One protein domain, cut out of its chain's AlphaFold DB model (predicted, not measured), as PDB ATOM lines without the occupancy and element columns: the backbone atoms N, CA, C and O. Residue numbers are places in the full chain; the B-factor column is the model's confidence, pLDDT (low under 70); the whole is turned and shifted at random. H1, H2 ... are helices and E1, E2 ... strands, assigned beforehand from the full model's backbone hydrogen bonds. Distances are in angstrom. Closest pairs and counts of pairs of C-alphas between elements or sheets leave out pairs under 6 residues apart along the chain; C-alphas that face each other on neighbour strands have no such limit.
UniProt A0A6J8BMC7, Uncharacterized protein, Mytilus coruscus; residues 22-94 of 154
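This is residues 22 to 94 of the 154 residues of an uncharacterized protein of Mytilus coruscus (UniProt A0A6J8BMC7). With little regular structure, a small three-stranded sheet lies towards one end, the short helix H1 and both printed ends towards the other; residues 80 to 85 stick out. The printed part has 73 residues, 17 in named elements, class mixed: H1, then E1, E2, E3, a meander of antiparallel neighbours in that order. It is only just loose, close to compact, radius of gyration of the C-alphas 14.0 A, spanning 40 by 32 by 23 A.

Find C-alpha 26 at (138.314, 168.165, 185.881); H1 runs to residue 30, 6.0 A. Then come E1, residues 50 to 52, 6.7 A; E2, 60 to 64, 13.3 A; and E3, 72 to 75, 10.4 A, ending at (140.157, 175.633, 172.044).

E2 forms hairpins with E1, at 154 degrees, and E3, at 151 degrees; look for N 52 and O 62, 2.8 A, and N 63 and O 72, 2.8 A, within hydrogen-bond range. H1, its O i to N i+4 pair within hydrogen-bond range, is not on the sheet.

The farthest C-alphas, Asp 68 and Lys 93, are 41.3 A apart. The printed part has no cut; H1 to E1 is a long link. Find pLDDT under 70 at residues 29 to 33 and 77 to 89.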
ATOM      1  N   ASP A  22     141.688 164.486 192.959       89.12
ATOM      2  CA  ASP A  22     140.758 163.867 192.018       89.12
ATOM      3  C   ASP A  22     140.675 164.691 190.729       89.12
ATOM      4  O   ASP A  22     140.254 165.849 190.735       89.12
ATOM      5  N   PHE A  23     141.048 164.071 189.611       87.06
ATOM      6  CA  PHE A  23     140.994 164.678 188.282       87.06
ATOM      7  C   PHE A  23     139.817 164.178 187.436       87.06
ATOM      8  O   PHE A  23     139.638 164.638 186.310       87.06
ATOM      9  N   LYS A  24     138.984 163.259 187.949       85.25
ATOM     10  CA  LYS A  24     137.901 162.623 187.179       85.25
ATOM     11  C   LYS A  24     136.860 163.629 186.688       85.25
ATOM     12  O   LYS A  24     136.310 163.480 185.598       85.25
ATOM     13  N   ASP A  25     136.611 164.667 187.481       77.50
ATOM     14  CA  ASP A  25     135.635 165.713 187.169       77.50
ATOM     15  C   ASP A  25     136.260 166.982 186.574       77.50
ATOM     16  O   ASP A  25     135.528 167.874 186.140       77.50
ATOM     17  N   LEU A  26     137.594 167.056 186.505       78.44
ATOM     18  CA  LEU A  26     138.314 168.165 185.881       78.44
ATOM     19  C   LEU A  26     137.891 168.376 184.412       78.44
ATOM     20  O   LEU A  26     137.475 169.490 184.080       78.44
ATOM     21  N   PRO A  27     137.909 167.355 183.524       74.75
ATOM     22  CA  PRO A  27     137.538 167.564 182.129       74.75
ATOM     23  C   PRO A  27     136.056 167.913 181.976       74.75
ATOM     24  O   PRO A  27     135.726 168.773 181.173       74.75
ATOM     25  N   LYS A  28     135.158 167.340 182.789       72.38
ATOM     26  CA  LYS A  28     133.715 167.638 182.707       72.38
ATOM     27  C   LYS A  28     133.403 169.116 182.936       72.38
ATOM     28  O   LYS A  28     132.475 169.649 182.334       72.38
ATOM     29  N   LYS A  29     134.147 169.752 183.842       67.56
ATOM     30  CA  LYS A  29     133.928 171.144 184.237       67.56
ATOM     31  C   LYS A  29     134.696 172.133 183.362       67.56
ATOM     32  O   LYS A  29     134.163 173.199 183.088       67.56
ATOM     33  N   ASN A  30     135.891 171.769 182.888       65.75
ATOM     34  CA  ASN A  30     136.809 172.721 182.248       65.75
ATOM     35  C   ASN A  30     137.060 172.465 180.759       65.75
ATOM     36  O   ASN A  30     137.589 173.340 180.075       65.75
ATOM     37  N   MET A  31     136.687 171.296 180.239       68.50
ATOM     38  CA  MET A  31     136.991 170.892 178.871       68.50
ATOM     39  C   MET A  31     135.728 170.449 178.142       68.50
ATOM     40  O   MET A  31     135.099 169.444 178.463       68.50
ATOM     41  N   LYS A  32     135.379 171.173 177.079       68.81
ATOM     42  CA  LYS A  32     134.432 170.655 176.088       68.81
ATOM     43  C   LYS A  32     135.231 169.976 174.993       68.81
ATOM     44  O   LYS A  32     135.981 170.644 174.284       68.81
ATOM     45  N   PHE A  33     135.050 168.667 174.827       66.75
ATOM     46  CA  PHE A  33     135.538 167.984 173.633       66.75
ATOM     47  C   PHE A  33     134.873 168.618 172.416       66.75
ATOM     48  O   PHE A  33     133.660 168.522 172.230       66.75
ATOM     49  N   ARG A  34     135.662 169.339 171.618       71.12
ATOM     50  CA  ARG A  34     135.160 169.991 170.414       71.12
ATOM     51  C   ARG A  34     135.300 169.059 169.228       71.12
ATOM     52  O   ARG A  34     136.327 168.424 169.023       71.12
ATOM     53  N   GLU A  35     134.267 169.030 168.401       79.50
ATOM     54  CA  GLU A  35     134.318 168.310 167.131       79.50
ATOM     55  C   GLU A  35     135.033 169.101 166.035       79.50
ATOM     56  O   GLU A  35     135.348 168.538 164.990       79.50
ATOM     57  N   LYS A  36     135.264 170.403 166.241       86.88
ATOM     58  CA  LYS A  36     135.802 171.328 165.239       86.88
ATOM     59  C   LYS A  36     137.001 172.098 165.786       86.88
ATOM     60  O   LYS A  36     137.023 172.454 166.965       86.88
ATOM     61  N   ASP A  37     137.967 172.348 164.912       88.06
ATOM     62  CA  ASP A  37     139.103 173.231 165.170       88.06
ATOM     63  C   ASP A  37     138.676 174.711 165.156       88.06
ATOM     64  O   ASP A  37     137.513 175.040 164.893       88.06
ATOM     65  N   VAL A  38     139.609 175.618 165.464       86.69
ATOM     66  CA  VAL A  38     139.358 177.074 165.464       86.69
ATOM     67  C   VAL A  38     138.894 177.584 164.091       86.69
ATOM     68  O   VAL A  38     138.123 178.538 164.025       86.69
ATOM     69  N   ASN A  39     139.276 176.900 163.010       87.00
ATOM     70  CA  ASN A  39     138.887 177.222 161.636       87.00
ATOM     71  C   ASN A  39     137.554 176.567 161.218       87.00
ATOM     72  O   ASN A  39     137.164 176.629 160.054       87.00
ATOM     73  N   GLY A  40     136.850 175.902 162.141       84.75
ATOM     74  CA  GLY A  40     135.561 175.260 161.890       84.75
ATOM     75  C   GLY A  40     135.638 173.902 161.181       84.75
ATOM     76  O   GLY A  40     134.594 173.322 160.868       84.75
ATOM     77  N   LYS A  41     136.834 173.349 160.950       89.50
ATOM     78  CA  LYS A  41     137.025 172.046 160.299       89.50
ATOM     79  C   LYS A  41     136.969 170.910 161.318       89.50
ATOM     80  O   LYS A  41     137.492 171.008 162.425       89.50
ATOM     81  N   LYS A  42     136.324 169.802 160.933       91.56
ATOM     82  CA  LYS A  42     136.114 168.641 161.810       91.56
ATOM     83  C   LYS A  42     137.443 167.998 162.232       91.56
ATOM     84  O   LYS A  42     138.293 167.704 161.387       91.56
ATOM     85  N   ILE A  43     137.583 167.741 163.528       89.94
ATOM     86  CA  ILE A  43     138.731 167.078 164.145       89.94
ATOM     87  C   ILE A  43     138.527 165.565 164.050       89.94
ATOM     88  O   ILE A  43     137.530 165.019 164.521       89.94
ATOM     89  N   LYS A  44     139.483 164.875 163.426       91.38
ATOM     90  CA  LYS A  44     139.511 163.412 163.349       91.38
ATOM     91  C   LYS A  44     140.353 162.884 164.506       91.38
ATOM     92  O   LYS A  44     141.532 162.617 164.313       91.38
ATOM     93  N   TRP A  45     139.746 162.755 165.687       89.19
ATOM     94  CA  TRP A  45     140.425 162.377 166.937       89.19
ATOM     95  C   TRP A  45     141.329 161.148 166.795       89.19
ATOM     96  O   TRP A  45     142.508 161.225 167.115       89.19
ATOM     97  N   LEU A  46     140.821 160.071 166.188       91.88
ATOM     98  CA  LEU A  46     141.576 158.828 165.966       91.88
ATOM     99  C   LEU A  46     142.765 158.965 164.999       91.88
ATOM    100  O   LEU A  46     143.607 158.081 164.928       91.88
ATOM    101  N   LYS A  47     142.836 160.052 164.219       92.19
ATOM    102  CA  LYS A  47     143.956 160.310 163.299       92.19
ATOM    103  C   LYS A  47     145.012 161.233 163.896       92.19
ATOM    104  O   LYS A  47     146.028 161.464 163.241       92.19
ATOM    105  N   ILE A  48     144.765 161.818 165.069       92.12
ATOM    106  CA  ILE A  48     145.736 162.695 165.720       92.12
ATOM    107  C   ILE A  48     146.939 161.847 166.117       92.12
ATOM    108  O   ILE A  48     146.799 160.859 166.828       92.12
ATOM    109  N   ARG A  49     148.122 162.250 165.652       92.19
ATOM    110  CA  ARG A  49     149.384 161.591 166.007       92.19
ATOM    111  C   ARG A  49     150.187 162.394 167.009       92.19
ATOM    112  O   ARG A  49     150.915 161.808 167.796       92.19
ATOM    113  N   TRP A  50     150.033 163.717 166.992       93.50
ATOM    114  CA  TRP A  50     150.773 164.635 167.848       93.50
ATOM    115  C   TRP A  50     149.846 165.633 168.523       93.50
ATOM    116  O   TRP A  50     149.004 166.249 167.866       93.50
ATOM    117  N   LEU A  51     150.064 165.815 169.823       93.06
ATOM    118  CA  LEU A  51     149.447 166.829 170.666       93.06
ATOM    119  C   LEU A  51     150.558 167.663 171.304       93.06
ATOM    120  O   LEU A  51     151.548 167.119 171.793       93.06
ATOM    121  N   ARG A  52     150.397 168.983 171.305       92.56
ATOM    122  CA  ARG A  52     151.319 169.924 171.931       92.56
ATOM    123  C   ARG A  52     150.542 170.873 172.833       92.56
ATOM    124  O   ARG A  52     149.556 171.485 172.425       92.56
ATOM    125  N   TYR A  53     151.054 171.001 174.051       90.69
ATOM    126  CA  TYR A  53     150.554 171.882 175.097       90.69
ATOM    127  C   TYR A  53     151.625 172.936 175.371       90.69
ATOM    128  O   TYR A  53     152.807 172.603 175.476       90.69
ATOM    129  N   THR A  54     151.233 174.205 175.450       88.69
ATOM    130  CA  THR A  54     152.163 175.325 175.654       88.69
ATOM    131  C   THR A  54     151.715 176.165 176.835       88.69
ATOM    132  O   THR A  54     150.517 176.315 177.062       88.69
ATOM    133  N   LYS A  55     152.675 176.714 177.588       85.06
ATOM    134  CA  LYS A  55     152.362 177.631 178.692       85.06
ATOM    135  C   LYS A  55     151.861 178.981 178.188       85.06
ATOM    136  O   LYS A  55     151.113 179.626 178.908       85.06
ATOM    137  N   GLU A  56     152.261 179.390 176.980       86.25
ATOM    138  CA  GLU A  56     151.795 180.644 176.383       86.25
ATOM    139  C   GLU A  56     150.284 180.613 176.114       86.25
ATOM    140  O   GLU A  56     149.605 181.610 176.338       86.25
ATOM    141  N   ASN A  57     149.755 179.459 175.687       82.00
ATOM    142  CA  ASN A  57     148.348 179.284 175.333       82.00
ATOM    143  C   ASN A  57     147.731 178.087 176.081       82.00
ATOM    144  O   ASN A  57     147.537 177.028 175.478       82.00
ATOM    145  N   PRO A  58     147.403 178.228 177.380       80.38
ATOM    146  CA  PRO A  58     146.864 177.132 178.194       80.38
ATOM    147  C   PRO A  58     145.469 176.669 177.746       80.38
ATOM    148  O   PRO A  58     145.103 175.512 177.947       80.38
ATOM    149  N   ASP A  59     144.706 177.548 177.091       79.69
ATOM    150  CA  ASP A  59     143.341 177.270 176.631       79.69
ATOM    151  C   ASP A  59     143.278 176.583 175.260       79.69
ATOM    152  O   ASP A  59     142.184 176.268 174.773       79.69
ATOM    153  N   CYS A  60     144.429 176.352 174.625       85.88
ATOM    154  CA  CYS A  60     144.530 175.774 173.294       85.88
ATOM    155  C   CYS A  60     145.375 174.500 173.305       85.88
ATOM    156  O   CYS A  60     146.459 174.436 173.880       85.88
ATOM    157  N   ILE A  61     144.893 173.496 172.582       90.31
ATOM    158  CA  ILE A  61     145.670 172.312 172.233       90.31
ATOM    159  C   ILE A  61     146.045 172.418 170.765       90.31
ATOM    160  O   ILE A  61     145.184 172.578 169.896       90.31
ATOM    161  N   LEU A  62     147.340 172.291 170.500       92.44
ATOM    162  CA  LEU A  62     147.883 172.195 169.156       92.44
ATOM    163  C   LEU A  62     147.959 170.719 168.769       92.44
ATOM    164  O   LEU A  62     148.433 169.897 169.552       92.44
ATOM    165  N   PHE A  63     147.516 170.365 167.570       94.00
ATOM    166  CA  PHE A  63     147.514 168.980 167.112       94.00
ATOM    167  C   PHE A  63     147.899 168.841 165.639       94.00
ATOM    168  O   PHE A  63     147.705 169.759 164.841       94.00
ATOM    169  N   LYS A  64     148.428 167.670 165.273       95.06
ATOM    170  CA  LYS A  64     148.742 167.294 163.885       95.06
ATOM    171  C   LYS A  64     148.325 165.861 163.576       95.06
ATOM    172  O   LYS A  64     148.282 165.002 164.462       95.06
ATOM    173  N   TYR A  65     148.060 165.607 162.298       93.81
ATOM    174  CA  TYR A  65     147.793 164.263 161.787       93.81
ATOM    175  C   TYR A  65     149.068 163.572 161.283       93.81
ATOM    176  O   TYR A  65     149.199 162.360 161.438       93.81
ATOM    177  N   LYS A  66     150.015 164.328 160.717       92.81
ATOM    178  CA  LYS A  66     151.339 163.854 160.283       92.81
ATOM    179  C   LYS A  66     152.455 164.695 160.907       92.81
ATOM    180  O   LYS A  66     152.189 165.765 161.450       92.81
ATOM    181  N   MET A  67     153.695 164.217 160.826       87.75
ATOM    182  CA  MET A  67     154.855 164.941 161.367       87.75
ATOM    183  C   MET A  67     155.123 166.251 160.611       87.75
ATOM    184  O   MET A  67     155.364 167.281 161.244       87.75
ATOM    185  N   ASP A  68     154.985 166.216 159.283       90.62
ATOM    186  CA  ASP A  68     155.317 167.335 158.388       90.62
ATOM    187  C   ASP A  68     154.196 168.377 158.245       90.62
ATOM    188  O   ASP A  68     154.412 169.448 157.687       90.62
ATOM    189  N   ASP A  69     152.993 168.088 158.753       89.81
ATOM    190  CA  ASP A  69     151.866 169.021 158.680       89.81
ATOM    191  C   ASP A  69     152.108 170.250 159.570       89.81
ATOM    192  O   ASP A  69     152.847 170.197 160.552       89.81
ATOM    193  N   GLU A  70     151.417 171.357 159.312       91.56
ATOM    194  CA  GLU A  70     151.343 172.470 160.264       91.56
ATOM    195  C   GLU A  70     150.418 172.146 161.448       91.56
ATOM    196  O   GLU A  70     149.487 171.340 161.345       91.56
ATOM    197  N   PHE A  71     150.680 172.769 162.603       92.12
ATOM    198  CA  PHE A  71     149.835 172.587 163.783       92.12
ATOM    199  C   PHE A  71     148.456 173.202 163.546       92.12
ATOM    200  O   PHE A  71     148.322 174.351 163.139       92.12
ATOM    201  N   ARG A  72     147.421 172.427 163.858       92.19
ATOM    202  CA  ARG A  72     146.045 172.906 163.967       92.19
ATOM    203  C   ARG A  72     145.731 173.198 165.420       92.19
ATOM    204  O   ARG A  72     146.231 172.510 166.305       92.19
ATOM    205  N   GLU A  73     144.856 174.163 165.661       91.31
ATOM    206  CA  GLU A  73     144.500 174.574 167.017       91.31
ATOM    207  C   GLU A  73     143.066 174.183 167.357       91.31
ATOM    208  O   GLU A  73     142.139 174.371 166.561       91.31
ATOM    209  N   MET A  74     142.861 173.677 168.568       88.56
ATOM    210  CA  MET A  74     141.538 173.518 169.158       88.56
ATOM    211  C   MET A  74     141.479 174.232 170.508       88.56
ATOM    212  O   MET A  74     142.368 174.073 171.343       88.56
ATOM    213  N   LYS A  75     140.411 175.003 170.742       84.69
ATOM    214  CA  LYS A  75     140.157 175.633 172.044       84.69
ATOM    215  C   LYS A  75     139.519 174.633 173.002       84.69
ATOM    216  O   LYS A  75     138.445 174.100 172.714       84.69
ATOM    217  N   VAL A  76     140.160 174.435 174.145       77.38
ATOM    218  CA  VAL A  76     139.753 173.528 175.227       77.38
ATOM    219  C   VAL A  76     138.802 174.219 176.193       77.38
ATOM    220  O   VAL A  76     137.814 173.619 176.624       77.38
ATOM    221  N   ALA A  77     139.079 175.490 176.490       67.19
ATOM    222  CA  ALA A  77     138.351 176.239 177.495       67.19
ATOM    223  C   ALA A  77     136.868 176.420 177.140       67.19
ATOM    224  O   ALA A  77     136.479 176.653 175.980       67.19
ATOM    225  N   LEU A  78     136.033 176.421 178.182       58.44
ATOM    226  CA  LEU A  78     134.802 177.200 178.171       58.44
ATOM    227  C   LEU A  78     135.204 178.674 178.104       58.44
ATOM    228  O   LEU A  78     135.267 179.361 179.113       58.44
ATOM    229  N   THR A  79     135.473 179.184 176.903       51.16
ATOM    230  CA  THR A  79     135.379 180.622 176.679       51.16
ATOM    231  C   THR A  79     133.991 181.022 177.150       51.16
ATOM    232  O   THR A  79     133.001 180.587 176.553       51.16
ATOM    233  N   SER A  80     133.928 181.765 178.249       45.09
ATOM    234  CA  SER A  80     132.712 182.374 178.745       45.09
ATOM    235  C   SER A  80     132.059 183.140 177.608       45.09
ATOM    236  O   SER A  80     132.475 184.232 177.222       45.09
ATOM    237  N   THR A  81     131.066 182.522 176.987       46.75
ATOM    238  CA  THR A  81     130.170 183.208 176.075       46.75
ATOM    239  C   THR A  81     129.418 184.220 176.929       46.75
ATOM    240  O   THR A  81     128.486 183.850 177.633       46.75
ATOM    241  N   ARG A  82     129.868 185.480 176.873       43.59
ATOM    242  CA  ARG A  82     129.352 186.655 177.594       43.59
ATOM    243  C   ARG A  82     129.530 186.624 179.123       43.59
ATOM    244  O   ARG A  82     128.669 186.165 179.864       43.59
ATOM    245  N   GLY A  83     130.595 187.277 179.591       46.03
ATOM    246  CA  GLY A  83     130.558 188.067 180.831       46.03
ATOM    247  C   GLY A  83     130.684 187.337 182.171       46.03
ATOM    248  O   GLY A  83     130.562 187.990 183.200       46.03
ATOM    249  N   ARG A  84     130.950 186.028 182.209       49.62
ATOM    250  CA  ARG A  84     131.299 185.330 183.464       49.62
ATOM    251  C   ARG A  84     132.781 184.988 183.490       49.62
ATOM    252  O   ARG A  84     133.239 184.299 182.588       49.62
ATOM    253  N   ALA A  85     133.531 185.465 184.477       50.34
ATOM    254  CA  ALA A  85     134.901 185.004 184.667       50.34
ATOM    255  C   ALA A  85     134.904 183.473 184.805       50.34
ATOM    256  O   ALA A  85     134.028 182.911 185.465       50.34
ATOM    257  N   THR A  86     135.839 182.797 184.140       56.34
ATOM    258  CA  THR A  86     136.080 181.373 184.381       56.34
ATOM    259  C   THR A  86     136.557 181.263 185.825       56.34
ATOM    260  O   THR A  86     137.619 181.787 186.150       56.34
ATOM    261  N   GLU A  87     135.748 180.682 186.708       60.06
ATOM    262  CA  GLU A  87     136.152 180.465 188.099       60.06
ATOM    263  C   GLU A  87     137.440 179.629 188.113       60.06
ATOM    264  O   GLU A  87     137.539 178.625 187.401       60.06
ATOM    265  N   GLU A  88     138.441 180.050 188.893       65.12
ATOM    266  CA  GLU A  88     139.658 179.263 189.079       65.12
ATOM    267  C   GLU A  88     139.280 177.888 189.631       65.12
ATOM    268  O   GLU A  88     138.704 177.764 190.716       65.12
ATOM    269  N   TYR A  89     139.585 176.836 188.871       69.12
ATOM    270  CA  TYR A  89     139.253 175.487 189.294       69.12
ATOM    271  C   TYR A  89     140.122 175.082 190.480       69.12
ATOM    272  O   TYR A  89     141.322 174.839 190.340       69.12
ATOM    273  N   GLN A  90     139.498 174.945 191.644       77.94
ATOM    274  CA  GLN A  90     140.153 174.404 192.826       77.94
ATOM    275  C   GLN A  90     140.223 172.880 192.715       77.94
ATOM    276  O   GLN A  90     139.196 172.200 192.643       77.94
ATOM    277  N   LEU A  91     141.444 172.337 192.690       83.81
ATOM    278  CA  LEU A  91     141.652 170.891 192.695       83.81
ATOM    279  C   LEU A  91     141.068 170.286 193.973       83.81
ATOM    280  O   LEU A  91     141.385 170.699 195.089       83.81
ATOM    281  N   ILE A  92     140.224 169.273 193.802       88.75
ATOM    282  CA  ILE A  92     139.553 168.601 194.912       88.75
ATOM    283  C   ILE A  92     140.453 167.465 195.391       88.75
ATOM    284  O   ILE A  92     140.929 166.662 194.588       88.75
ATOM    285  N   LYS A  93     140.693 167.377 196.703       91.06
ATOM    286  CA  LYS A  93     141.421 166.242 197.286       91.06
ATOM    287  C   LYS A  93     140.626 164.956 197.064       91.06
ATOM    288  O   LYS A  93     139.432 164.902 197.356       91.06
ATOM    289  N   LYS A  94     141.294 163.903 196.589       92.25
ATOM    290  CA  LYS A  94     140.670 162.595 196.354       92.25
ATOM    291  C   LYS A  94     140.216 161.939 197.652       92.25
ATOM    292  O   LYS A  94     139.188 161.264 197.681       92.25
TER     293      LYS A  94